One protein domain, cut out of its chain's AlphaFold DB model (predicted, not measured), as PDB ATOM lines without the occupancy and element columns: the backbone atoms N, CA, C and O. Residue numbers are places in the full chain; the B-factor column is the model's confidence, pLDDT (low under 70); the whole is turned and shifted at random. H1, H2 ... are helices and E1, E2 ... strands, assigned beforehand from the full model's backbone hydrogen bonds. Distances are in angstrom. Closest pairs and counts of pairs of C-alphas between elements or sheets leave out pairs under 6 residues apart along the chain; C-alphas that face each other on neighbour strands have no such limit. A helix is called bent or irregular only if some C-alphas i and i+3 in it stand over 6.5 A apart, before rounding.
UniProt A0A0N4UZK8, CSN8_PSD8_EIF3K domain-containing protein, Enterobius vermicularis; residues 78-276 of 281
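What this domain is: This is residues 78 to 276 of the 281 residues of the protein "CSN8_PSD8_EIF3K domain-containing protein" of Enterobius vermicularis (UniProt A0A0N4UZK8). Five helices, H2 to H6, form an up-and-down bundle, each running against the one before it, and the longest, H6, runs on past its neighbours toward a smaller group of H7, H8 and the short strand E1. H1 is near H2, H9 is near H6 and H8, and a tail, residues 258 to 276, sticks out alone with H10 at its end. The printed part has 199 residues, with ten named helices and one named strand in the order H1 to H8, E1, H9, H10; the class is mostly helix. It is only just loose, close to compact, with a radius of gyration of the C-alphas of 20.0 A, and its spans of 68 by 51 by 28 A are only just flat.

How they stand to each other: H6, residues 164 to 188, touches H2, residues 97 to 109, with residues 166 to 176 alone, the closest C-alphas being those of Ala 109 and Val 173, 4.7 A apart, at a shallow tilt of 31 degrees, the same way. H5, residues 149 to 158, forms a helical hairpin with H6, at a shallow tilt of 20 degrees; the closest C-alphas, of Leu 153 and Gln 174, are 6.4 A apart. H4, residues 132 to 145, touches H5, with Ile 140 and Ala 152 closest, their C-alphas 4.8 A apart. H3, residues 113 to 125, touches H4 at a steep tilt of 42 degrees, the closest C-alphas, of Arg 120 and Ala 138, being 5.1 A apart. H7, residues 194 to 201, touches H5, the closest C-alphas being those of Gly 150 and Met 200, 4.4 A apart. H8, residues 205 to 214, touches H7 about perpendicular, at 80 degrees, with the C-alphas of Ala 198 and Gln 205 closest, 5.6 A apart. Every O i to N i+4 pair is within hydrogen-bond range in H2 to H7, and 4 of 6 are in H8, which is irregular: C-alphas 206 and 209 are 7.0 A apart.

Where its parts are: H6 is 36.0 A long, from C-alpha 164 at (218.979, 192.745, 220.311) to C-alpha 188 at (194.271, 193.647, 194.143). H4 is 19.9 A long, H2 18.4 A and H3 18.2 A. H1 is residues 78 to 89, E1 residues 224 to 226, H9 residues 231 to 241 and H10 residues 265 to 276, ending at C-alpha 276 (163.200, 202.169, 230.026). E1 pairs with no named strand.

The domain as a whole: The C-alphas farthest apart, of Asn 221 and Val 276, are 69.8 A apart. The printed part has no cut, and the link from H9 to H10 is long, with 23 residues. The mean pLDDT of the printed part is 82.8; residues 83 to 96 and 251 to 268 are among those under 70.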
ATOM      1  N   PRO A  78     200.597 187.707 224.571       62.25
ATOM      2  CA  PRO A  78     199.443 188.421 225.115       62.25
ATOM      3  C   PRO A  78     199.704 188.979 226.518       62.25
ATOM      4  O   PRO A  78     199.320 190.111 226.798       62.25
ATOM      5  N   GLU A  79     200.414 188.234 227.367       67.31
ATOM      6  CA  GLU A  79     200.809 188.663 228.715       67.31
ATOM      7  C   GLU A  79     201.875 189.752 228.649       67.31
ATOM      8  O   GLU A  79     201.829 190.713 229.411       67.31
ATOM      9  N   ARG A  80     202.786 189.669 227.674       66.25
ATOM     10  CA  ARG A  80     203.770 190.720 227.401       66.25
ATOM     11  C   ARG A  80     203.100 192.028 226.978       66.25
ATOM     12  O   ARG A  80     203.462 193.093 227.468       66.25
ATOM     13  N   ILE A  81     202.104 191.960 226.096       66.94
ATOM     14  CA  ILE A  81     201.322 193.125 225.663       66.94
ATOM     15  C   ILE A  81     200.492 193.679 226.823       66.94
ATOM     16  O   ILE A  81     200.403 194.894 226.978       66.94
ATOM     17  N   GLU A  82     199.883 192.818 227.636       70.69
ATOM     18  CA  GLU A  82     199.072 193.249 228.773       70.69
ATOM     19  C   GLU A  82     199.928 193.856 229.889       70.69
ATOM     20  O   GLU A  82     199.579 194.910 230.410       70.69
ATOM     21  N   SER A  83     201.104 193.286 230.158       67.88
ATOM     22  CA  SER A  83     202.119 193.864 231.039       67.88
ATOM     23  C   SER A  83     202.531 195.258 230.564       67.88
ATOM     24  O   SER A  83     202.524 196.196 231.354       67.88
ATOM     25  N   LEU A  84     202.787 195.443 229.261       64.06
ATOM     26  CA  LEU A  84     203.113 196.758 228.698       64.06
ATOM     27  C   LEU A  84     201.959 197.767 228.842       64.06
ATOM     28  O   LEU A  84     202.213 198.929 229.146       64.06
ATOM     29  N   LYS A  85     200.699 197.345 228.666       66.56
ATOM     30  CA  LYS A  85     199.525 198.218 228.862       66.56
ATOM     31  C   LYS A  85     199.298 198.583 230.328       66.56
ATOM     32  O   LYS A  85     199.010 199.734 230.638       66.56
ATOM     33  N   GLN A  86     199.405 197.611 231.231       64.19
ATOM     34  CA  GLN A  86     199.287 197.840 232.673       64.19
ATOM     35  C   GLN A  86     200.405 198.763 233.162       64.19
ATOM     36  O   GLN A  86     200.172 199.642 233.987       64.19
ATOM     37  N   HIS A  87     201.598 198.621 232.585       59.66
ATOM     38  CA  HIS A  87     202.724 199.506 232.837       59.66
ATOM     39  C   HIS A  87     202.491 200.926 232.287       59.66
ATOM     40  O   HIS A  87     202.812 201.895 232.970       59.66
ATOM     41  N   GLU A  88     201.846 201.070 231.122       59.09
ATOM     42  CA  GLU A  88     201.428 202.371 230.568       59.09
ATOM     43  C   GLU A  88     200.460 203.126 231.503       59.09
ATOM     44  O   GLU A  88     200.546 204.346 231.637       59.09
ATOM     45  N   LEU A  89     199.560 202.410 232.187       61.16
ATOM     46  CA  LEU A  89     198.545 202.991 233.079       61.16
ATOM     47  C   LEU A  89     199.100 203.494 234.425       61.16
ATOM     48  O   LEU A  89     198.456 204.316 235.075       61.16
ATOM     49  N   LEU A  90     200.283 203.041 234.851       57.75
ATOM     50  CA  LEU A  90     200.821 203.303 236.196       57.75
ATOM     51  C   LEU A  90     201.548 204.654 236.365       57.75
ATOM     52  O   LEU A  90     202.136 204.892 237.414       57.75
ATOM     53  N   MET A  91     201.483 205.571 235.390       49.59
ATOM     54  CA  MET A  91     201.934 206.983 235.488       49.59
ATOM     55  C   MET A  91     203.397 207.225 235.938       49.59
ATOM     56  O   MET A  91     203.809 208.371 236.109       49.59
ATOM     57  N   LEU A  92     204.217 206.178 236.068       48.59
ATOM     58  CA  LEU A  92     205.646 206.257 236.405       48.59
ATOM     59  C   LEU A  92     206.558 206.282 235.171       48.59
ATOM     60  O   LEU A  92     207.726 206.658 235.273       48.59
ATOM     61  N   CYS A  93     206.036 205.963 233.986       47.88
ATOM     62  CA  CYS A  93     206.809 205.961 232.747       47.88
ATOM     63  C   CYS A  93     206.885 207.368 232.142       47.88
ATOM     64  O   CYS A  93     206.320 207.653 231.085       47.88
ATOM     65  N   LYS A  94     207.642 208.256 232.792       49.53
ATOM     66  CA  LYS A  94     208.260 209.368 232.070       49.53
ATOM     67  C   LYS A  94     209.169 208.769 230.987       49.53
ATOM     68  O   LYS A  94     210.261 208.305 231.280       49.53
ATOM     69  N   ASN A  95     208.724 208.817 229.734       56.62
ATOM     70  CA  ASN A  95     209.589 208.996 228.564       56.62
ATOM     71  C   ASN A  95     210.726 207.979 228.336       56.62
ATOM     72  O   ASN A  95     211.748 208.354 227.762       56.62
ATOM     73  N   THR A  96     210.606 206.709 228.726       69.44
ATOM     74  CA  THR A  96     211.642 205.738 228.353       69.44
ATOM     75  C   THR A  96     211.483 205.365 226.882       69.44
ATOM     76  O   THR A  96     210.569 204.656 226.470       69.44
ATOM     77  N   VAL A  97     212.401 205.878 226.067       76.12
ATOM     78  CA  VAL A  97     212.547 205.608 224.630       76.12
ATOM     79  C   VAL A  97     212.397 204.118 224.319       76.12
ATOM     80  O   VAL A  97     211.627 203.740 223.439       76.12
ATOM     81  N   GLY A  98     213.053 203.264 225.110       79.44
ATOM     82  CA  GLY A  98     212.995 201.812 224.951       79.44
ATOM     83  C   GLY A  98     211.590 201.219 225.096       79.44
ATOM     84  O   GLY A  98     211.254 200.275 224.376       79.44
ATOM     85  N   PHE A  99     210.742 201.790 225.960       83.44
ATOM     86  CA  PHE A  99     209.358 201.345 226.128       83.44
ATOM     87  C   PHE A  99     208.544 201.618 224.861       83.44
ATOM     88  O   PHE A  99     207.987 200.686 224.283       83.44
ATOM     89  N   TYR A 100     208.530 202.866 224.380       86.31
ATOM     90  CA  TYR A 100     207.762 203.237 223.187       86.31
ATOM     91  C   TYR A 100     208.282 202.557 221.917       86.31
ATOM     92  O   TYR A 100     207.470 202.089 221.120       86.31
ATOM     93  N   SER A 101     209.605 202.428 221.760       88.75
ATOM     94  CA  SER A 101     210.226 201.673 220.662       88.75
ATOM     95  C   SER A 101     209.776 200.210 220.655       88.75
ATOM     96  O   SER A 101     209.407 199.668 219.613       88.75
ATOM     97  N   THR A 102     209.747 199.567 221.824       88.44
ATOM     98  CA  THR A 102     209.292 198.176 221.944       88.44
ATOM     99  C   THR A 102     207.791 198.062 221.691       88.44
ATOM    100  O   THR A 102     207.357 197.169 220.962       88.44
ATOM    101  N   LEU A 103     206.994 198.971 222.253       89.12
ATOM    102  CA  LEU A 103     205.539 198.959 222.148       89.12
ATOM    103  C   LEU A 103     205.065 199.136 220.700       89.12
ATOM    104  O   LEU A 103     204.247 198.352 220.218       89.12
ATOM    105  N   ILE A 104     205.596 200.131 219.982       90.81
ATOM    106  CA  ILE A 104     205.210 200.373 218.587       90.81
ATOM    107  C   ILE A 104     205.646 199.227 217.668       90.81
ATOM    108  O   ILE A 104     204.876 198.825 216.798       90.81
ATOM    109  N   ALA A 105     206.821 198.635 217.906       91.44
ATOM    110  CA  ALA A 105     207.288 197.474 217.156       91.44
ATOM    111  C   ALA A 105     206.372 196.249 217.355       91.44
ATOM    112  O   ALA A 105     206.089 195.535 216.395       91.44
ATOM    113  N   HIS A 106     205.832 196.040 218.564       91.25
ATOM    114  CA  HIS A 106     204.832 194.992 218.802       91.25
ATOM    115  C   HIS A 106     203.539 195.254 218.026       91.25
ATOM    116  O   HIS A 106     202.975 194.325 217.451       91.25
ATOM    117  N   TYR A 107     203.073 196.505 217.976       91.25
ATOM    118  CA  TYR A 107     201.881 196.851 217.198       91.25
ATOM    119  C   TYR A 107     202.087 196.668 215.695       91.25
ATOM    120  O   TYR A 107     201.176 196.182 215.027       91.25
ATOM    121  N   PHE A 108     203.274 196.983 215.170       92.38
ATOM    122  CA  PHE A 108     203.615 196.670 213.784       92.38
ATOM    123  C   PHE A 108     203.621 195.166 213.520       92.38
ATOM    124  O   PHE A 108     203.023 194.727 212.543       92.38
ATOM    125  N   ALA A 109     204.240 194.371 214.398       90.38
ATOM    126  CA  ALA A 109     204.306 192.923 214.226       90.38
ATOM    127  C   ALA A 109     202.908 192.288 214.277       90.38
ATOM    128  O   ALA A 109     202.601 191.402 213.486       90.38
ATOM    129  N   ALA A 110     202.033 192.781 215.155       88.31
ATOM    130  CA  ALA A 110     200.646 192.332 215.266       88.31
ATOM    131  C   ALA A 110     199.701 192.915 214.195       88.31
ATOM    132  O   ALA A 110     198.515 192.600 214.211       88.31
ATOM    133  N   PHE A 111     200.185 193.795 213.309       88.25
ATOM    134  CA  PHE A 111     199.359 194.545 212.354       88.25
ATOM    135  C   PHE A 111     198.163 195.288 212.975       88.25
ATOM    136  O   PHE A 111     197.142 195.528 212.328       88.25
ATOM    137  N   ASP A 112     198.304 195.731 214.227       87.88
ATOM    138  CA  ASP A 112     197.310 196.578 214.885       87.88
ATOM    139  C   ASP A 112     197.564 198.045 214.522       87.88
ATOM    140  O   ASP A 112     198.140 198.832 215.281       87.88
ATOM    141  N   TRP A 113     197.153 198.406 213.306       85.75
ATOM    142  CA  TRP A 113     197.401 199.725 212.725       85.75
ATOM    143  C   TRP A 113     196.781 200.870 213.524       85.75
ATOM    144  O   TRP A 113     197.356 201.955 213.604       85.75
ATOM    145  N   GLN A 114     195.637 200.625 214.166       86.06
ATOM    146  CA  GLN A 114     194.996 201.611 215.032       86.06
ATOM    147  C   GLN A 114     195.878 201.926 216.239       86.06
ATOM    148  O   GLN A 114     196.142 203.096 216.524       86.06
ATOM    149  N   LYS A 115     196.360 200.893 216.937       88.38
ATOM    150  CA  LYS A 115     197.247 201.085 218.087       88.38
ATOM    151  C   LYS A 115     198.601 201.642 217.673       88.38
ATOM    152  O   LYS A 115     199.112 202.521 218.360       88.38
ATOM    153  N   ALA A 116     199.145 201.214 216.534       89.81
ATOM    154  CA  ALA A 116     200.374 201.775 215.983       89.81
ATOM    155  C   ALA A 116     200.237 203.283 215.709       89.81
ATOM    156  O   ALA A 116     201.099 204.063 216.117       89.81
ATOM    157  N   ARG A 117     199.119 203.715 215.110       89.56
ATOM    158  CA  ARG A 117     198.804 205.135 214.884       89.56
ATOM    159  C   ARG A 117     198.676 205.916 216.190       89.56
ATOM    160  O   ARG A 117     199.238 207.002 216.311       89.56
ATOM    161  N   LEU A 118     197.948 205.386 217.174       88.69
ATOM    162  CA  LEU A 118     197.814 206.035 218.484       88.69
ATOM    163  C   LEU A 118     199.171 206.153 219.190       88.69
ATOM    164  O   LEU A 118     199.487 207.210 219.732       88.69
ATOM    165  N   CYS A 119     199.995 205.107 219.123       88.38
ATOM    166  CA  CYS A 119     201.351 205.103 219.658       88.38
ATOM    167  C   CYS A 119     202.227 206.162 218.969       88.38
ATOM    168  O   CYS A 119     202.870 206.956 219.651       88.38
ATOM    169  N   ARG A 120     202.171 206.270 217.633       90.69
ATOM    170  CA  ARG A 120     202.852 207.335 216.876       90.69
ATOM    171  C   ARG A 120     202.442 208.729 217.354       90.69
ATOM    172  O   ARG A 120     203.311 209.556 217.607       90.69
ATOM    173  N   LEU A 121     201.139 209.000 217.474       88.56
ATOM    174  CA  LEU A 121     200.645 210.310 217.917       88.56
ATOM    175  C   LEU A 121     201.135 210.657 219.328       88.56
ATOM    176  O   LEU A 121     201.480 211.808 219.587       88.56
ATOM    177  N   ARG A 122     201.214 209.664 220.222       86.19
ATOM    178  CA  ARG A 122     201.811 209.834 221.552       86.19
ATOM    179  C   ARG A 122     203.299 210.161 221.450       86.19
ATOM    180  O   ARG A 122     203.713 211.166 222.013       86.19
ATOM    181  N   ILE A 123     204.075 209.393 220.683       85.62
ATOM    182  CA  ILE A 123     205.512 209.641 220.459       85.62
ATOM    183  C   ILE A 123     205.762 211.068 219.947       85.62
ATOM    184  O   ILE A 123     206.658 211.752 220.437       85.62
ATOM    185  N   GLU A 124     204.952 211.547 219.002       85.69
ATOM    186  CA  GLU A 124     205.054 212.911 218.468       85.69
ATOM    187  C   GLU A 124     204.708 213.984 219.510       85.69
ATOM    188  O   GLU A 124     205.369 215.024 219.565       85.69
ATOM    189  N   ALA A 125     203.706 213.727 220.355       82.06
ATOM    190  CA  ALA A 125     203.290 214.635 221.421       82.06
ATOM    191  C   ALA A 125     204.322 214.750 222.555       82.06
ATOM    192  O   ALA A 125     204.403 215.797 223.192       82.06
ATOM    193  N   LEU A 126     205.149 213.720 222.780       76.50
ATOM    194  CA  LEU A 126     206.209 213.741 223.797       76.50
ATOM    195  C   LEU A 126     207.317 214.769 223.508       76.50
ATOM    196  O   LEU A 126     208.169 214.997 224.363       76.50
ATOM    197  N   GLY A 127     207.343 215.387 222.320       62.97
ATOM    198  CA  GLY A 127     208.262 216.484 221.998       62.97
ATOM    199  C   GLY A 127     209.740 216.084 221.925       62.97
ATOM    200  O   GLY A 127     210.599 216.940 221.719       62.97
ATOM    201  N   ASN A 128     210.051 214.791 222.042       63.88
ATOM    202  CA  ASN A 128     211.409 214.268 222.142       63.88
ATOM    203  C   ASN A 128     212.057 214.093 220.752       63.88
ATOM    204  O   ASN A 128     212.499 213.010 220.376       63.88
ATOM    205  N   ARG A 129     212.092 215.177 219.960       61.72
ATOM    206  CA  ARG A 129     212.615 215.200 218.574       61.72
ATOM    207  C   ARG A 129     214.100 214.846 218.455       61.72
ATOM    208  O   ARG A 129     214.574 214.603 217.349       61.72
ATOM    209  N   ASN A 130     214.830 214.841 219.568       65.69
ATOM    210  CA  ASN A 130     216.249 214.497 219.593       65.69
ATOM    211  C   ASN A 130     216.481 212.981 219.535       65.69
ATOM    212  O   ASN A 130     217.592 212.550 219.224       65.69
ATOM    213  N   ASP A 131     215.449 212.172 219.791       81.88
ATOM    214  CA  ASP A 131     215.560 210.726 219.678       81.88
ATOM    215  C   ASP A 131     215.369 210.270 218.225       81.88
ATOM    216  O   ASP A 131     214.259 210.260 217.673       81.88
ATOM    217  N   LYS A 132     216.480 209.882 217.594       86.06
ATOM    218  CA  LYS A 132     216.497 209.400 216.207       86.06
ATOM    219  C   LYS A 132     215.691 208.111 216.030       86.06
ATOM    220  O   LYS A 132     215.066 207.938 214.983       86.06
ATOM    221  N   GLN A 133     215.671 207.223 217.026       87.88
ATOM    222  CA  GLN A 133     214.999 205.929 216.933       87.88
ATOM    223  C   GLN A 133     213.479 206.111 216.973       87.88
ATOM    224  O   GLN A 133     212.784 205.661 216.061       87.88
ATOM    225  N   LEU A 134     212.956 206.838 217.962       88.12
ATOM    226  CA  LEU A 134     211.517 207.118 218.051       88.12
ATOM    227  C   LEU A 134     211.008 207.920 216.856       88.12
ATOM    228  O   LEU A 134     209.925 207.645 216.339       88.12
ATOM    229  N   THR A 135     211.803 208.878 216.380       89.38
ATOM    230  CA  THR A 135     211.465 209.645 215.177       89.38
ATOM    231  C   THR A 135     211.375 208.733 213.951       89.38
ATOM    232  O   THR A 135     210.448 208.856 213.149       89.38
ATOM    233  N   THR A 136     212.289 207.769 213.822       91.38
ATOM    234  CA  THR A 136     212.261 206.783 212.732       91.38
ATOM    235  C   THR A 136     211.036 205.875 212.836       91.38
ATOM    236  O   THR A 136     210.328 205.705 211.845       91.38
ATOM    237  N   PHE A 137     210.697 205.386 214.033       91.94
ATOM    238  CA  PHE A 137     209.465 204.626 214.271       91.94
ATOM    239  C   PHE A 137     208.195 205.405 213.908       91.94
ATOM    240  O   PHE A 137     207.296 204.865 213.258       91.94
ATOM    241  N   ALA A 138     208.129 206.687 214.271       90.81
ATOM    242  CA  ALA A 138     207.011 207.547 213.906       90.81
ATOM    243  C   ALA A 138     206.902 207.732 212.382       90.81
ATOM    244  O   ALA A 138     205.800 207.708 211.826       90.81
ATOM    245  N   ASN A 139     208.037 207.858 211.688       92.25
ATOM    246  CA  ASN A 139     208.083 207.952 210.231       92.25
ATOM    247  C   ASN A 139     207.694 206.639 209.538       92.25
ATOM    248  O   ASN A 139     206.976 206.685 208.539       92.25
ATOM    249  N   ILE A 140     208.091 205.483 210.081       93.31
ATOM    250  CA  ILE A 140     207.631 204.168 209.607       93.31
ATOM    251  C   ILE A 140     206.104 204.104 209.691       93.31
ATOM    252  O   ILE A 140     205.449 203.867 208.679       93.31
ATOM    253  N   ALA A 141     205.523 204.405 210.858       92.44
ATOM    254  CA  ALA A 141     204.069 204.418 211.033       92.44
ATOM    255  C   ALA A 141     203.376 205.376 210.048       92.44
ATOM    256  O   ALA A 141     202.385 205.004 209.425       92.44
ATOM    257  N   ARG A 142     203.923 206.582 209.838       91.81
ATOM    258  CA  ARG A 142     203.379 207.552 208.873       91.81
ATOM    259  C   ARG A 142     203.422 207.034 207.431       91.81
ATOM    260  O   ARG A 142     202.456 207.229 206.697       91.81
ATOM    261  N   ASN A 143     204.509 206.388 207.014       93.19
ATOM    262  CA  ASN A 143     204.603 205.800 205.675       93.19
ATOM    263  C   ASN A 143     203.594 204.660 205.489       93.19
ATOM    264  O   ASN A 143     202.958 204.582 204.440       93.19
ATOM    265  N   LEU A 144     203.384 203.834 206.516       91.50
ATOM    266  CA  LEU A 144     202.383 202.764 206.495       91.50
ATOM    267  C   LEU A 144     200.948 203.310 206.431       91.50
ATOM    268  O   LEU A 144     200.147 202.810 205.646       91.50
ATOM    269  N   GLU A 145     200.642 204.385 207.164       88.44
ATOM    270  CA  GLU A 145     199.359 205.104 207.061       88.44
ATOM    271  C   GLU A 145     199.111 205.652 205.642       88.44
ATOM    272  O   GLU A 145     197.977 205.674 205.169       88.44
ATOM    273  N   GLN A 146     200.173 206.078 204.950       89.50
ATOM    274  CA  GLN A 146     200.118 206.596 203.578       89.50
ATOM    275  C   GLN A 146     200.227 205.510 202.498       89.50
ATOM    276  O   GLN A 146     200.323 205.852 201.321       89.50
ATOM    277  N   LEU A 147     200.235 204.223 202.870       88.56
ATOM    278  CA  LEU A 147     200.422 203.086 201.954       88.56
ATOM    279  C   LEU A 147     201.764 203.104 201.194       88.56
ATOM    280  O   LEU A 147     201.924 202.441 200.172       88.56
ATOM    281  N   LYS A 148     202.758 203.838 201.702       93.19
ATOM    282  CA  LYS A 148     204.120 203.901 201.155       93.19
ATOM    283  C   LYS A 148     204.969 202.774 201.737       93.19
ATOM    284  O   LYS A 148     205.880 203.009 202.532       93.19
ATOM    285  N   PHE A 149     204.644 201.539 201.362       93.69
ATOM    286  CA  PHE A 149     205.258 200.338 201.936       93.69
ATOM    287  C   PHE A 149     206.766 200.245 201.687       93.69
ATOM    288  O   PHE A 149     207.502 199.964 202.629       93.69
ATOM    289  N   GLY A 150     207.235 200.575 200.480       93.56
ATOM    290  CA  GLY A 150     208.666 200.576 200.160       93.56
ATOM    291  C   GLY A 150     209.459 201.528 201.057       93.56
ATOM    292  O   GLY A 150     210.423 201.135 201.705       93.56
ATOM    293  N   ALA A 151     208.982 202.766 201.212       94.69
ATOM    294  CA  ALA A 151     209.612 203.740 202.103       94.69
ATOM    295  C   ALA A 151     209.615 203.283 203.575       94.69
ATOM    296  O   ALA A 151     210.582 203.523 204.294       94.69
ATOM    297  N   ALA A 152     208.552 202.614 204.033       94.62
ATOM    298  CA  ALA A 152     208.503 202.044 205.378       94.62
ATOM    299  C   ALA A 152     209.503 200.886 205.555       94.62
ATOM    300  O   ALA A 152     210.237 200.865 206.541       94.62
ATOM    301  N   LEU A 153     209.567 199.957 204.596       94.69
ATOM    302  CA  LEU A 153     210.508 198.832 204.601       94.69
ATOM    303  C   LEU A 153     211.960 199.307 204.590       94.69
ATOM    304  O   LEU A 153     212.767 198.791 205.363       94.69
ATOM    305  N   LYS A 154     212.267 200.326 203.785       94.81
ATOM    306  CA  LYS A 154     213.588 200.952 203.740       94.81
ATOM    307  C   LYS A 154     214.024 201.456 205.112       94.81
ATOM    308  O   LYS A 154     215.086 201.082 205.603       94.81
ATOM    309  N   LEU A 155     213.159 202.223 205.781       93.94
ATOM    310  CA  LEU A 155     213.423 202.722 207.134       93.94
ATOM    311  C   LEU A 155     213.608 201.584 208.147       93.94
ATOM    312  O   LEU A 155     214.455 201.686 209.029       93.94
ATOM    313  N   CYS A 156     212.858 200.485 208.023       92.12
ATOM    314  CA  CYS A 156     213.065 199.313 208.869       92.12
ATOM    315  C   CYS A 156     214.447 198.670 208.648       92.12
ATOM    316  O   CYS A 156     215.037 198.177 209.609       92.12
ATOM    317  N   LYS A 157     214.970 198.644 207.417       90.81
ATOM    318  CA  LYS A 157     216.286 198.053 207.106       90.81
ATOM    319  C   LYS A 157     217.450 198.941 207.550       90.81
ATOM    320  O   LYS A 157     218.454 198.421 208.020       90.81
ATOM    321  N   GLU A 158     217.308 200.256 207.404       89.81
ATOM    322  CA  GLU A 158     218.362 201.241 207.690       89.81
ATOM    323  C   GLU A 158     218.473 201.613 209.178       89.81
ATOM    324  O   GLU A 158     219.443 202.248 209.584       89.81
ATOM    325  N   MET A 159     217.484 201.256 210.002       87.19
ATOM    326  CA  MET A 159     217.477 201.637 211.411       87.19
ATOM    327  C   MET A 159     218.460 200.809 212.249       87.19
ATOM    328  O   MET A 159     218.350 199.587 212.343       87.19
ATOM    329  N   ASP A 160     219.343 201.503 212.969       83.62
ATOM    330  CA  ASP A 160     220.199 200.897 213.986       83.62
ATOM    331  C   ASP A 160     219.411 200.634 215.276       83.62
ATOM    332  O   ASP A 160     218.951 201.538 215.981       83.62
ATOM    333  N   TYR A 161     219.238 199.352 215.594       82.31
ATOM    334  CA  TYR A 161     218.509 198.921 216.782       82.31
ATOM    335  C   TYR A 161     219.414 198.902 218.010       82.31
ATOM    336  O   TYR A 161     220.386 198.147 218.063       82.31
ATOM    337  N   THR A 162     219.019 199.675 219.020       79.75
ATOM    338  CA  THR A 162     219.672 199.774 220.335       79.75
ATOM    339  C   THR A 162     219.728 198.441 221.082       79.75
ATOM    340  O   THR A 162     220.724 198.150 221.735       79.75
ATOM    341  N   THR A 163     218.695 197.601 220.964       83.31
ATOM    342  CA  THR A 163     218.590 196.327 221.696       83.31
ATOM    343  C   THR A 163     218.438 195.136 220.747       83.31
ATOM    344  O   THR A 163     217.725 195.205 219.743       83.31
ATOM    345  N   ILE A 164     219.057 193.998 221.089       84.56
ATOM    346  CA  ILE A 164     218.979 192.745 220.311       84.56
ATOM    347  C   ILE A 164     217.531 192.241 220.200       84.56
ATOM    348  O   ILE A 164     217.111 191.790 219.134       84.56
ATOM    349  N   SER A 165     216.747 192.339 221.275       85.75
ATOM    350  CA  SER A 165     215.330 191.950 221.290       85.75
ATOM    351  C   SER A 165     214.499 192.773 220.302       85.75
ATOM    352  O   SER A 165     213.713 192.213 219.540       85.75
ATOM    353  N   LEU A 166     214.733 194.087 220.251       87.56
ATOM    354  CA  LEU A 166     214.085 194.992 219.306       87.56
ATOM    355  C   LEU A 166     214.485 194.678 217.861       87.56
ATOM    356  O   LEU A 166     213.633 194.676 216.980       87.56
ATOM    357  N   ARG A 167     215.758 194.337 217.621       89.56
ATOM    358  CA  ARG A 167     216.235 193.897 216.302       89.56
ATOM    359  C   ARG A 167     215.520 192.631 215.829       89.56
ATOM    360  O   ARG A 167     215.047 192.598 214.697       89.56
ATOM    361  N   LYS A 168     215.411 191.606 216.688       89.88
ATOM    362  CA  LYS A 168     214.672 190.366 216.378       89.88
ATOM    363  C   LYS A 168     213.205 190.671 216.049       89.88
ATOM    364  O   LYS A 168     212.686 190.189 215.048       89.88
ATOM    365  N   LEU A 169     212.562 191.510 216.862       90.25
ATOM    366  CA  LEU A 169     211.174 191.925 216.653       90.25
ATOM    367  C   LEU A 169     210.992 192.673 215.329       90.25
ATOM    368  O   LEU A 169     210.023 192.450 214.616       90.25
ATOM    369  N   MET A 170     211.934 193.537 214.969       93.06
ATOM    370  CA  MET A 170     211.836 194.328 213.750       93.06
ATOM    371  C   MET A 170     212.185 193.542 212.488       93.06
ATOM    372  O   MET A 170     211.624 193.832 211.435       93.06
ATOM    373  N   ALA A 171     213.009 192.498 212.588       92.19
ATOM    374  CA  ALA A 171     213.146 191.509 211.520       92.19
ATOM    375  C   ALA A 171     211.809 190.791 211.250       92.19
ATOM    376  O   ALA A 171     211.413 190.643 210.095       92.19
ATOM    377  N   GLU A 172     211.064 190.433 212.305       92.25
ATOM    378  CA  GLU A 172     209.711 189.875 212.166       92.25
ATOM    379  C   GLU A 172     208.746 190.890 211.527       92.25
ATOM    380  O   GLU A 172     207.994 190.531 210.624       92.25
ATOM    381  N   VAL A 173     208.800 192.169 211.923       93.75
ATOM    382  CA  VAL A 173     208.011 193.243 211.287       93.75
ATOM    383  C   VAL A 173     208.321 193.360 209.796       93.75
ATOM    384  O   VAL A 173     207.396 193.452 208.993       93.75
ATOM    385  N   GLN A 174     209.600 193.349 209.412       94.69
ATOM    386  CA  GLN A 174     210.015 193.433 208.010       94.69
ATOM    387  C   GLN A 174     209.461 192.268 207.191       94.69
ATOM    388  O   GLN A 174     208.866 192.491 206.137       94.69
ATOM    389  N   GLU A 175     209.619 191.034 207.676       93.75
ATOM    390  CA  GLU A 175     209.146 189.846 206.964       93.75
ATOM    391  C   GLU A 175     207.621 189.829 206.842       93.75
ATOM    392  O   GLU A 175     207.076 189.557 205.771       93.75
ATOM    393  N   ARG A 176     206.917 190.181 207.919       94.06
ATOM    394  CA  ARG A 176     205.461 190.300 207.899       94.06
ATOM    395  C   ARG A 176     205.005 191.357 206.912       94.06
ATOM    396  O   ARG A 176     204.124 191.082 206.103       94.06
ATOM    397  N   LEU A 177     205.591 192.553 206.958       94.69
ATOM    398  CA  LEU A 177     205.229 193.655 206.071       94.69
ATOM    399  C   LEU A 177     205.482 193.292 204.605       94.69
ATOM    400  O   LEU A 177     204.651 193.577 203.748       94.69
ATOM    401  N   PHE A 178     206.585 192.599 204.331       95.38
ATOM    402  CA  PHE A 178     206.896 192.068 203.011       95.38
ATOM    403  C   PHE A 178     205.804 191.107 202.509       95.38
ATOM    404  O   PHE A 178     205.266 191.293 201.418       95.38
ATOM    405  N   LEU A 179     205.408 190.122 203.323       95.25
ATOM    406  CA  LEU A 179     204.333 189.183 202.982       95.25
ATOM    407  C   LEU A 179     202.967 189.873 202.856       95.25
ATOM    408  O   LEU A 179     202.178 189.512 201.985       95.25
ATOM    409  N   TYR A 180     202.698 190.884 203.681       94.69
ATOM    410  CA  TYR A 180     201.484 191.693 203.602       94.69
ATOM    411  C   TYR A 180     201.382 192.432 202.262       94.69
ATOM    412  O   TYR A 180     200.320 192.420 201.644       94.69
ATOM    413  N   VAL A 181     202.477 193.027 201.773       95.19
ATOM    414  CA  VAL A 181     202.505 193.679 200.451       95.19
ATOM    415  C   VAL A 181     202.242 192.665 199.340       95.19
ATOM    416  O   VAL A 181     201.436 192.937 198.451       95.19
ATOM    417  N   LEU A 182     202.850 191.475 199.402       95.31
ATOM    418  CA  LEU A 182     202.577 190.414 198.428       95.31
ATOM    419  C   LEU A 182     201.110 189.968 198.459       95.31
ATOM    420  O   LEU A 182     200.500 189.801 197.405       95.31
ATOM    421  N   LEU A 183     200.523 189.833 199.650       95.06
ATOM    422  CA  LEU A 183     199.118 189.463 199.817       95.06
ATOM    423  C   LEU A 183     198.194 190.550 199.260       95.06
ATOM    424  O   LEU A 183     197.221 190.248 198.569       95.06
ATOM    425  N   LEU A 184     198.515 191.818 199.518       93.94
ATOM    426  CA  LEU A 184     197.784 192.960 198.985       93.94
ATOM    427  C   LEU A 184     197.822 192.959 197.455       93.94
ATOM    428  O   LEU A 184     196.779 193.096 196.814       93.94
ATOM    429  N   VAL A 185     199.006 192.762 196.874       94.56
ATOM    430  CA  VAL A 185     199.199 192.721 195.423       94.56
ATOM    431  C   VAL A 185     198.434 191.553 194.803       94.56
ATOM    432  O   VAL A 185     197.728 191.744 193.815       94.56
ATOM    433  N   GLN A 186     198.500 190.375 195.423       94.62
ATOM    434  CA  GLN A 186     197.799 189.179 194.967       94.62
ATOM    435  C   GLN A 186     196.278 189.335 194.947       94.62
ATOM    436  O   GLN A 186     195.635 188.823 194.032       94.62
ATOM    437  N   ASN A 187     195.703 190.044 195.918       92.38
ATOM    438  CA  ASN A 187     194.257 190.262 195.978       92.38
ATOM    439  C   ASN A 187     193.778 191.443 195.123       92.38
ATOM    440  O   ASN A 187     192.597 191.505 194.793       92.38
ATOM    441  N   SER A 188     194.666 192.380 194.778       92.38
ATOM    442  CA  SER A 188     194.271 193.647 194.143       92.38
ATOM    443  C   SER A 188     194.596 193.727 192.652       92.38
ATOM    444  O   SER A 188     193.962 194.505 191.944       92.38
ATOM    445  N   TYR A 189     195.569 192.952 192.159       92.94
ATOM    446  CA  TYR A 189     196.056 193.061 190.782       92.94
ATOM    447  C   TYR A 189     196.009 191.721 190.051       92.94
ATOM    448  O   TYR A 189     196.508 190.710 190.536       92.94
ATOM    449  N   THR A 190     195.493 191.736 188.820       91.94
ATOM    450  CA  THR A 190     195.614 190.607 187.883       91.94
ATOM    451  C   THR A 190     197.037 190.490 187.327       91.94
ATOM    452  O   THR A 190     197.550 189.391 187.130       91.94
ATOM    453  N   SER A 191     197.685 191.631 187.091       93.38
ATOM    454  CA  SER A 191     199.074 191.744 186.649       93.38
ATOM    455  C   SER A 191     199.677 193.036 187.188       93.38
ATOM    456  O   SER A 191     198.987 194.055 187.235       93.38
ATOM    457  N   VAL A 192     200.957 193.017 187.547       94.81
ATOM    458  CA  VAL A 192     201.679 194.183 188.072       94.81
ATOM    459  C   VAL A 192     203.034 194.313 187.389       94.81
ATOM    460  O   VAL A 192     203.691 193.312 187.112       94.81
ATOM    461  N   GLU A 193     203.458 195.536 187.086       95.44
ATOM    462  CA  GLU A 193     204.788 195.777 186.525       95.44
ATOM    463  C   GLU A 193     205.870 195.424 187.556       95.44
ATOM    464  O   GLU A 193     205.756 195.765 188.737       95.44
ATOM    465  N   VAL A 194     206.942 194.760 187.112       95.31
ATOM    466  CA  VAL A 194     208.052 194.345 187.986       95.31
ATOM    467  C   VAL A 194     208.668 195.544 188.709       95.31
ATOM    468  O   VAL A 194     208.978 195.435 189.891       95.31
ATOM    469  N   ASN A 195     208.803 196.686 188.029       94.56
ATOM    470  CA  ASN A 195     209.367 197.911 188.602       94.56
ATOM    471  C   ASN A 195     208.532 198.429 189.772       94.56
ATOM    472  O   ASN A 195     209.064 198.713 190.842       94.56
ATOM    473  N   TYR A 196     207.214 198.486 189.583       94.62
ATOM    474  CA  TYR A 196     206.293 198.955 190.609       94.62
ATOM    475  C   TYR A 196     206.262 198.006 191.815       94.62
ATOM    476  O   TYR A 196     206.261 198.441 192.966       94.62
ATOM    477  N   LEU A 197     206.304 196.693 191.568       95.00
ATOM    478  CA  LEU A 197     206.394 195.708 192.644       95.00
ATOM    479  C   LEU A 197     207.727 195.799 193.405       95.00
ATOM    480  O   LEU A 197     207.731 195.714 194.632       95.00
ATOM    481  N   ALA A 198     208.841 196.012 192.700       95.56
ATOM    482  CA  ALA A 198     210.156 196.208 193.305       95.56
ATOM    483  C   ALA A 198     210.184 197.454 194.207       95.56
ATOM    484  O   ALA A 198     210.693 197.390 195.327       95.56
ATOM    485  N   GLU A 199     209.565 198.553 193.764       95.56
ATOM    486  CA  GLU A 199     209.412 199.775 194.558       95.56
ATOM    487  C   GLU A 199     208.582 199.529 195.828       95.56
ATOM    488  O   GLU A 199     208.994 199.919 196.920       95.56
ATOM    489  N   MET A 200     207.447 198.827 195.722       94.69
ATOM    490  CA  MET A 200     206.599 198.508 196.880       94.69
ATOM    491  C   MET A 200     207.301 197.624 197.924       94.69
ATOM    492  O   MET A 200     206.999 197.739 199.114       94.69
ATOM    493  N   LEU A 201     208.227 196.764 197.495       95.38
ATOM    494  CA  LEU A 201     208.991 195.856 198.358       95.38
ATOM    495  C   LEU A 201     210.346 196.429 198.811       95.38
ATOM    496  O   LEU A 201     211.039 195.787 199.607       95.38
ATOM    497  N   ASP A 202     210.721 197.617 198.324       95.56
ATOM    498  CA  ASP A 202     212.047 198.212 198.528       95.56
ATOM    499  C   ASP A 202     213.174 197.233 198.147       95.56
ATOM    500  O   ASP A 202     214.065 196.907 198.934       95.56
ATOM    501  N   LEU A 203     213.091 196.680 196.938       93.94
ATOM    502  CA  LEU A 203     214.090 195.762 196.396       93.94
ATOM    503  C   LEU A 203     214.639 196.275 195.067       93.94
ATOM    504  O   LEU A 203     213.912 196.903 194.295       93.94
ATOM    505  N   PRO A 204     215.911 195.982 194.749       93.50
ATOM    506  CA  PRO A 204     216.406 196.206 193.406       93.50
ATOM    507  C   PRO A 204     215.670 195.280 192.432       93.50
ATOM    508  O   PRO A 204     215.407 194.111 192.725       93.50
ATOM    509  N   GLN A 205     215.390 195.782 191.230       90.62
ATOM    510  CA  GLN A 205     214.687 195.029 190.187       90.62
ATOM    511  C   GLN A 205     215.360 193.678 189.876       90.62
ATOM    512  O   GLN A 205     214.683 192.696 189.577       90.62
ATOM    513  N   ALA A 206     216.689 193.611 190.002       91.69
ATOM    514  CA  ALA A 206     217.484 192.406 189.778       91.69
ATOM    515  C   ALA A 206     217.145 191.241 190.729       91.69
ATOM    516  O   ALA A 206     217.368 190.085 190.371       91.69
ATOM    517  N   ASP A 207     216.584 191.515 191.911       93.94
ATOM    518  CA  ASP A 207     216.203 190.479 192.879       93.94
ATOM    519  C   ASP A 207     214.753 189.999 192.716       93.94
ATOM    520  O   ASP A 207     214.370 188.973 193.284       93.94
ATOM    521  N   MET A 208     213.951 190.675 191.886       94.12
ATOM    522  CA  MET A 208     212.552 190.304 191.655       94.12
ATOM    523  C   MET A 208     212.348 188.891 191.098       94.12
ATOM    524  O   MET A 208     211.409 188.238 191.555       94.12
ATOM    525  N   PRO A 209     213.189 188.358 190.187       92.62
ATOM    526  CA  PRO A 209     213.068 186.968 189.746       92.62
ATOM    527  C   PRO A 209     213.166 185.963 190.897       92.62
ATOM    528  O   PRO A 209     212.359 185.042 190.963       92.62
ATOM    529  N   LYS A 210     214.081 186.186 191.852       93.50
ATOM    530  CA  LYS A 210     214.252 185.312 193.026       93.50
ATOM    531  C   LYS A 210     213.033 185.366 193.943       93.50
ATOM    532  O   LYS A 210     212.607 184.347 194.479       93.50
ATOM    533  N   VAL A 211     212.468 186.562 194.133       93.31
ATOM    534  CA  VAL A 211     211.236 186.745 194.912       93.31
ATOM    535  C   VAL A 211     210.071 186.040 194.229       93.31
ATOM    536  O   VAL A 211     209.359 185.283 194.879       93.31
ATOM    537  N   ALA A 212     209.893 186.252 192.924       92.31
ATOM    538  CA  ALA A 212     208.818 185.630 192.166       92.31
ATOM    539  C   ALA A 212     208.910 184.099 192.231       92.31
ATOM    540  O   ALA A 212     207.935 183.453 192.603       92.31
ATOM    541  N   GLU A 213     210.095 183.532 191.992       92.19
ATOM    542  CA  GLU A 213     210.346 182.091 192.094       92.19
ATOM    543  C   GLU A 213     210.020 181.546 193.493       92.19
ATOM    544  O   GLU A 213     209.298 180.557 193.617       92.19
ATOM    545  N   ARG A 214     210.463 182.236 194.555       93.06
ATOM    546  CA  ARG A 214     210.205 181.842 195.950       93.06
ATOM    547  C   ARG A 214     208.714 181.714 196.278       93.06
ATOM    548  O   ARG A 214     208.352 180.890 197.113       93.06
ATOM    549  N   PHE A 215     207.866 182.526 195.654       93.56
ATOM    550  CA  PHE A 215     206.415 182.523 195.872       93.56
ATOM    551  C   PHE A 215     205.643 181.914 194.697       93.56
ATOM    552  O   PHE A 215     204.443 182.145 194.559       93.56
ATOM    553  N   GLY A 216     206.319 181.159 193.827       90.62
ATOM    554  CA  GLY A 216     205.699 180.480 192.692       90.62
ATOM    555  C   GLY A 216     205.058 181.421 191.666       90.62
ATOM    556  O   GLY A 216     204.177 180.995 190.915       90.62
ATOM    557  N   TRP A 217     205.440 182.697 191.637       93.12
ATOM    558  CA  TRP A 217     204.973 183.697 190.678       93.12
ATOM    559  C   TRP A 217     205.853 183.697 189.430       93.12
ATOM    560  O   TRP A 217     207.038 183.381 189.476       93.12
ATOM    561  N   ILE A 218     205.262 184.067 188.295       89.44
ATOM    562  CA  ILE A 218     205.950 184.067 187.003       89.44
ATOM    563  C   ILE A 218     206.097 185.509 186.529       89.44
ATOM    564  O   ILE A 218     205.119 186.261 186.490       89.44
ATOM    565  N   ILE A 219     207.323 185.870 186.148       92.25
ATOM    566  CA  ILE A 219     207.617 187.116 185.443       92.25
ATOM    567  C   ILE A 219     207.546 186.826 183.948       92.25
ATOM    568  O   ILE A 219     208.271 185.983 183.431       92.25
ATOM    569  N   SER A 220     206.649 187.513 183.254       89.88
ATOM    570  CA  SER A 220     206.549 187.439 181.801       89.88
ATOM    571  C   SER A 220     207.638 188.263 181.123       89.88
ATOM    572  O   SER A 220     208.092 189.271 181.661       89.88
ATOM    573  N   ASN A 221     207.965 187.899 179.881       85.31
ATOM    574  CA  ASN A 221     208.960 188.589 179.046       85.31
ATOM    575  C   ASN A 221     208.674 190.090 178.853       85.31
ATOM    576  O   ASN A 221     209.585 190.858 178.569       85.31
ATOM    577  N   ASN A 222     207.423 190.514 179.050       87.81
ATOM    578  CA  ASN A 222     206.997 191.910 178.942       87.81
ATOM    579  C   ASN A 222     207.248 192.725 180.229       87.81
ATOM    580  O   ASN A 222     206.795 193.861 180.311       87.81
ATOM    581  N   GLY A 223     207.909 192.159 181.247       91.19
ATOM    582  CA  GLY A 223     208.213 192.862 182.501       91.19
ATOM    583  C   GLY A 223     207.045 192.937 183.490       91.19
ATOM    584  O   GLY A 223     207.026 193.811 184.355       91.19
ATOM    585  N   PHE A 224     206.081 192.017 183.385       94.50
ATOM    586  CA  PHE A 224     204.925 191.927 184.282       94.50
ATOM    587  C   PHE A 224     204.955 190.647 185.110       94.50
ATOM    588  O   PHE A 224     205.292 189.573 184.612       94.50
ATOM    589  N   VAL A 225     204.551 190.769 186.367       94.00
ATOM    590  CA  VAL A 225     204.310 189.673 187.304       94.00
ATOM    591  C   VAL A 225     202.816 189.388 187.322       94.00
ATOM    592  O   VAL A 225     202.010 190.320 187.308       94.00
ATOM    593  N   TYR A 226     202.454 188.109 187.392       92.25
ATOM    594  CA  TYR A 226     201.075 187.653 187.570       92.25
ATOM    595  C   TYR A 226     200.935 187.041 188.966       92.25
ATOM    596  O   TYR A 226     201.294 185.873 189.160       92.25
ATOM    597  N   PRO A 227     200.489 187.833 189.957       92.94
ATOM    598  CA  PRO A 227     200.336 187.368 191.324       92.94
ATOM    599  C   PRO A 227     199.311 186.238 191.403       92.94
ATOM    600  O   PRO A 227     198.224 186.327 190.835       92.94
ATOM    601  N   LYS A 228     199.629 185.174 192.140       93.25
ATOM    602  CA  LYS A 228     198.684 184.086 192.414       93.25
ATOM    603  C   LYS A 228     198.883 183.523 193.812       93.25
ATOM    604  O   LYS A 228     199.985 183.552 194.353       93.25
ATOM    605  N   MET A 229     197.822 182.960 194.375       94.19
ATOM    606  CA  MET A 229     197.916 182.217 195.627       94.19
ATOM    607  C   MET A 229     198.541 180.842 195.353       94.19
ATOM    608  O   MET A 229     197.839 179.875 195.065       94.19
ATOM    609  N   SER A 230     199.874 180.774 195.339       94.25
ATOM    610  CA  SER A 230     200.606 179.521 195.140       94.25
ATOM    611  C   SER A 230     200.673 178.697 196.434       94.25
ATOM    612  O   SER A 230     200.386 179.200 197.527       94.25
ATOM    613  N   SER A 231     201.086 177.434 196.322       93.81
ATOM    614  CA  SER A 231     201.391 176.573 197.471       93.81
ATOM    615  C   SER A 231     202.476 177.172 198.363       93.81
ATOM    616  O   SER A 231     202.334 177.185 199.583       93.81
ATOM    617  N   GLU A 232     203.532 177.712 197.759       94.00
ATOM    618  CA  GLU A 232     204.684 178.292 198.453       94.00
ATOM    619  C   GLU A 232     204.281 179.561 199.206       94.00
ATOM    620  O   GLU A 232     204.653 179.746 200.365       94.00
ATOM    621  N   PHE A 233     203.474 180.419 198.572       94.56
ATOM    622  CA  PHE A 233     202.991 181.640 199.206       94.56
ATOM    623  C   PHE A 233     202.016 181.349 200.348       94.56
ATOM    624  O   PHE A 233     202.155 181.912 201.434       94.56
ATOM    625  N   SER A 234     201.096 180.404 200.151       93.81
ATOM    626  CA  SER A 234     200.170 179.972 201.205       93.81
ATOM    627  C   SER A 234     200.917 179.373 202.401       93.81
ATOM    628  O   SER A 234     200.619 179.709 203.545       93.81
ATOM    629  N   ALA A 235     201.937 178.545 202.150       92.88
ATOM    630  CA  ALA A 235     202.779 177.988 203.204       92.88
ATOM    631  C   ALA A 235     203.528 179.085 203.981       92.88
ATOM    632  O   ALA A 235     203.588 179.032 205.208       92.88
ATOM    633  N   ALA A 236     204.051 180.108 203.294       92.75
ATOM    634  CA  ALA A 236     204.712 181.238 203.944       92.75
ATOM    635  C   ALA A 236     203.761 182.030 204.865       92.75
ATOM    636  O   ALA A 236     204.162 182.437 205.957       92.75
ATOM    637  N   LEU A 237     202.499 182.213 204.464       92.81
ATOM    638  CA  LEU A 237     201.479 182.866 205.294       92.81
ATOM    639  C   LEU A 237     201.086 182.008 206.507       92.81
ATOM    640  O   LEU A 237     200.993 182.522 207.623       92.81
ATOM    641  N   GLU A 238     200.928 180.695 206.325       91.88
ATOM    642  CA  GLU A 238     200.604 179.760 207.412       91.88
ATOM    643  C   GLU A 238     201.725 179.655 208.457       91.88
ATOM    644  O   GLU A 238     201.454 179.589 209.657       91.88
ATOM    645  N   VAL A 239     202.999 179.742 208.050       91.50
ATOM    646  CA  VAL A 239     204.119 179.853 209.005       91.50
ATOM    647  C   VAL A 239     203.918 181.054 209.931       91.50
ATOM    648  O   VAL A 239     204.119 180.937 211.140       91.50
ATOM    649  N   LYS A 240     203.468 182.195 209.394       90.12
ATOM    650  CA  LYS A 240     203.243 183.414 210.181       90.12
ATOM    651  C   LYS A 240     202.007 183.343 211.066       90.12
ATOM    652  O   LYS A 240     202.055 183.853 212.184       90.12
ATOM    653  N   LYS A 241     200.956 182.645 210.646       87.38
ATOM    654  CA  LYS A 241     199.754 182.409 211.460       87.38
ATOM    655  C   LYS A 241     200.052 181.747 212.806       87.38
ATOM    656  O   LYS A 241     199.431 182.093 213.804       87.38
ATOM    657  N   ASN A 242     201.037 180.848 212.836       82.38
ATOM    658  CA  ASN A 242     201.441 180.112 214.039       82.38
ATOM    659  C   ASN A 242     202.404 180.887 214.954       82.38
ATOM    660  O   ASN A 242     202.786 180.398 216.016       82.38
ATOM    661  N   THR A 243     202.825 182.087 214.556       85.06
ATOM    662  CA  THR A 243     203.657 182.950 215.404       85.06
ATOM    663  C   THR A 243     202.786 183.669 216.443       85.06
ATOM    664  O   THR A 243     201.583 183.842 216.233       85.06
ATOM    665  N   PRO A 244     203.367 184.167 217.550       82.88
ATOM    666  CA  PRO A 244     202.588 184.814 218.606       82.88
ATOM    667  C   PRO A 244     201.835 186.079 218.160       82.88
ATOM    668  O   PRO A 244     200.926 186.528 218.850       82.88
ATOM    669  N   PHE A 245     202.201 186.658 217.016       86.00
ATOM    670  CA  PHE A 245     201.585 187.861 216.457       86.00
ATOM    671  C   PHE A 245     200.377 187.564 215.548       86.00
ATOM    672  O   PHE A 245     199.779 188.495 215.013       86.00
ATOM    673  N   GLY A 246     200.018 186.288 215.362       84.19
ATOM    674  CA  GLY A 246     198.811 185.864 214.650       84.19
ATOM    675  C   GLY A 246     198.893 185.960 213.125       84.19
ATOM    676  O   GLY A 246     199.959 186.128 212.537       84.19
ATOM    677  N   GLU A 247     197.745 185.823 212.468       87.75
ATOM    678  CA  GLU A 247     197.631 185.774 211.009       87.75
ATOM    679  C   GLU A 247     197.938 187.115 210.322       87.75
ATOM    680  O   GLU A 247     197.576 188.187 210.809       87.75
ATOM    681  N   ILE A 248     198.559 187.046 209.141       88.31
ATOM    682  CA  ILE A 248     198.663 188.184 208.224       88.31
ATOM    683  C   ILE A 248     197.370 188.250 207.414       88.31
ATOM    684  O   ILE A 248     197.175 187.466 206.491       88.31
ATOM    685  N   SER A 249     196.498 189.199 207.745       84.19
ATOM    686  CA  SER A 249     195.256 189.437 207.008       84.19
ATOM    687  C   SER A 249     195.203 190.861 206.461       84.19
ATOM    688  O   SER A 249     195.788 191.790 207.025       84.19
ATOM    689  N   LEU A 250     194.471 191.046 205.361       81.38
ATOM    690  CA  LEU A 250     194.158 192.368 204.818       81.38
ATOM    691  C   LEU A 250     193.080 193.035 205.685       81.38
ATOM    692  O   LEU A 250     191.929 193.182 205.284       81.38
ATOM    693  N   CYS A 251     193.440 193.419 206.909       64.25
ATOM    694  CA  CYS A 251     192.600 194.301 207.708       64.25
ATOM    695  C   CYS A 251     192.742 195.738 207.180       64.25
ATOM    696  O   CYS A 251     193.869 196.196 206.965       64.25
ATOM    697  N   PRO A 252     191.643 196.491 206.989       57.00
ATOM    698  CA  PRO A 252     191.752 197.854 206.496       57.00
ATOM    699  C   PRO A 252     192.565 198.712 207.479       57.00
ATOM    700  O   PRO A 252     192.168 198.894 208.633       57.00
ATOM    701  N   LEU A 253     193.672 199.297 207.002       53.53
ATOM    702  CA  LEU A 253     194.506 200.272 207.733       53.53
ATOM    703  C   LEU A 253     193.684 201.458 208.282       53.53
ATOM    704  O   LEU A 253     194.032 202.047 209.301       53.53
ATOM    705  N   ASN A 254     192.549 201.747 207.636       43.88
ATOM    706  CA  ASN A 254     191.602 202.808 207.981       43.88
ATOM    707  C   ASN A 254     190.275 202.297 208.537       43.88
ATOM    708  O   ASN A 254     189.278 203.020 208.484       43.88
ATOM    709  N   THR A 255     190.229 201.087 209.095       43.34
ATOM    710  CA  THR A 255     189.076 200.729 209.917       43.34
ATOM    711  C   THR A 255     189.104 201.708 211.083       43.34
ATOM    712  O   THR A 255     189.843 201.519 212.035       43.34
ATOM    713  N   THR A 256     188.341 202.799 211.039       38.75
ATOM    714  CA  THR A 256     187.677 203.248 212.256       38.75
ATOM    715  C   THR A 256     186.974 201.990 212.718       38.75
ATOM    716  O   THR A 256     186.227 201.401 211.936       38.75
ATOM    717  N   ARG A 257     187.269 201.496 213.925       36.72
ATOM    718  CA  ARG A 257     186.362 200.534 214.540       36.72
ATOM    719  C   ARG A 257     185.025 201.264 214.499       36.72
ATOM    720  O   ARG A 257     184.775 202.136 215.324       36.72
ATOM    721  N   LYS A 258     184.168 200.934 213.529       35.66
ATOM    722  CA  LYS A 258     182.758 200.853 213.833       35.66
ATOM    723  C   LYS A 258     182.786 199.909 215.009       35.66
ATOM    724  O   LYS A 258     183.115 198.734 214.845       35.66
ATOM    725  N   TYR A 259     182.651 200.476 216.206       36.97
ATOM    726  CA  TYR A 259     182.282 199.703 217.367       36.97
ATOM    727  C   TYR A 259     181.246 198.731 216.842       36.97
ATOM    728  O   TYR A 259     180.266 199.154 216.225       36.97
ATOM    729  N   SER A 260     181.539 197.444 216.936       37.94
ATOM    730  CA  SER A 260     180.612 196.394 216.574       37.94
ATOM    731  C   SER A 260     179.481 196.402 217.604       37.94
ATOM    732  O   SER A 260     179.296 195.446 218.341       37.94
ATOM    733  N   PHE A 261     178.710 197.490 217.637       36.91
ATOM    734  CA  PHE A 261     177.286 197.500 217.915       36.91
ATOM    735  C   PHE A 261     176.569 197.034 216.644       36.91
ATOM    736  O   PHE A 261     175.716 197.709 216.089       36.91
ATOM    737  N   CYS A 262     176.976 195.873 216.143       38.91
ATOM    738  CA  CYS A 262     176.166 195.076 215.236       38.91
ATOM    739  C   CYS A 262     176.020 193.689 215.865       38.91
ATOM    740  O   CYS A 262     176.301 192.672 215.242       38.91
ATOM    741  N   LYS A 263     175.594 193.654 217.132       45.06
ATOM    742  CA  LYS A 263     174.484 192.759 217.451       45.06
ATOM    743  C   LYS A 263     173.227 193.431 216.917       45.06
ATOM    744  O   LYS A 263     173.182 194.664 216.910       45.06
ATOM    745  N   ASN A 264     172.316 192.620 216.382       47.91
ATOM    746  CA  ASN A 264     171.089 193.030 215.700       47.91
ATOM    747  C   ASN A 264     170.567 194.377 216.228       47.91
ATOM    748  O   ASN A 264     170.385 194.499 217.440       47.91
ATOM    749  N   PRO A 265     170.305 195.380 215.370       56.31
ATOM    750  CA  PRO A 265     169.742 196.653 215.827       56.31
ATOM    751  C   PRO A 265     168.461 196.444 216.653       56.31
ATOM    752  O   PRO A 265     168.220 197.193 217.595       56.31
ATOM    753  N   ASP A 266     167.728 195.361 216.384       62.84
ATOM    754  CA  ASP A 266     166.545 194.930 217.131       62.84
ATOM    755  C   ASP A 266     166.826 194.439 218.562       62.84
ATOM    756  O   ASP A 266     165.974 194.595 219.435       62.84
ATOM    757  N   GLU A 267     167.999 193.859 218.841       61.88
ATOM    758  CA  GLU A 267     168.373 193.453 220.205       61.88
ATOM    759  C   GLU A 267     168.707 194.673 221.061       61.88
ATOM    760  O   GLU A 267     168.182 194.805 222.162       61.88
ATOM    761  N   ASN A 268     169.467 195.631 220.523       62.38
ATOM    762  CA  ASN A 268     169.785 196.863 221.253       62.38
ATOM    763  C   ASN A 268     168.527 197.712 221.522       62.38
ATOM    764  O   ASN A 268     168.441 198.380 222.549       62.38
ATOM    765  N   LEU A 269     167.538 197.677 220.619       73.38
ATOM    766  CA  LEU A 269     166.246 198.344 220.812       73.38
ATOM    767  C   LEU A 269     165.393 197.654 221.884       73.38
ATOM    768  O   LEU A 269     164.725 198.338 222.656       73.38
ATOM    769  N   LYS A 270     165.443 196.319 221.970       75.31
ATOM    770  CA  LYS A 270     164.804 195.553 223.052       75.31
ATOM    771  C   LYS A 270     165.474 195.789 224.402       75.31
ATOM    772  O   LYS A 270     164.774 195.946 225.401       75.31
ATOM    773  N   ASP A 271     166.798 195.866 224.437       78.56
ATOM    774  CA  ASP A 271     167.544 196.145 225.664       78.56
ATOM    775  C   ASP A 271     167.279 197.577 226.150       78.56
ATOM    776  O   ASP A 271     167.039 197.798 227.334       78.56
ATOM    777  N   LEU A 272     167.193 198.549 225.234       77.44
ATOM    778  CA  LEU A 272     166.800 199.916 225.574       77.44
ATOM    779  C   LEU A 272     165.341 199.993 226.051       77.44
ATOM    780  O   LEU A 272     165.057 200.653 227.046       77.44
ATOM    781  N   ALA A 273     164.417 199.301 225.378       81.12
ATOM    782  CA  ALA A 273     163.007 199.273 225.766       81.12
ATOM    783  C   ALA A 273     162.790 198.594 227.127       81.12
ATOM    784  O   ALA A 273     161.995 199.074 227.930       81.12
ATOM    785  N   SER A 274     163.516 197.509 227.414       79.12
ATOM    786  CA  SER A 274     163.451 196.827 228.711       79.12
ATOM    787  C   SER A 274     164.077 197.654 229.835       79.12
ATOM    788  O   SER A 274     163.520 197.708 230.929       79.12
ATOM    789  N   PHE A 275     165.170 198.371 229.557       79.94
ATOM    790  CA  PHE A 275     165.762 199.317 230.499       79.94
ATOM    791  C   PHE A 275     164.807 200.472 230.828       79.94
ATOM    792  O   PHE A 275     164.584 200.761 232.002       79.94
ATOM    793  N   VAL A 276     164.187 201.093 229.817       82.50
ATOM    794  CA  VAL A 276     163.200 202.169 230.026       82.50
ATOM    795  C   VAL A 276     161.991 201.659 230.811       82.50
ATOM    796  O   VAL A 276     161.616 202.280 231.800       82.50
TER     797      VAL A 276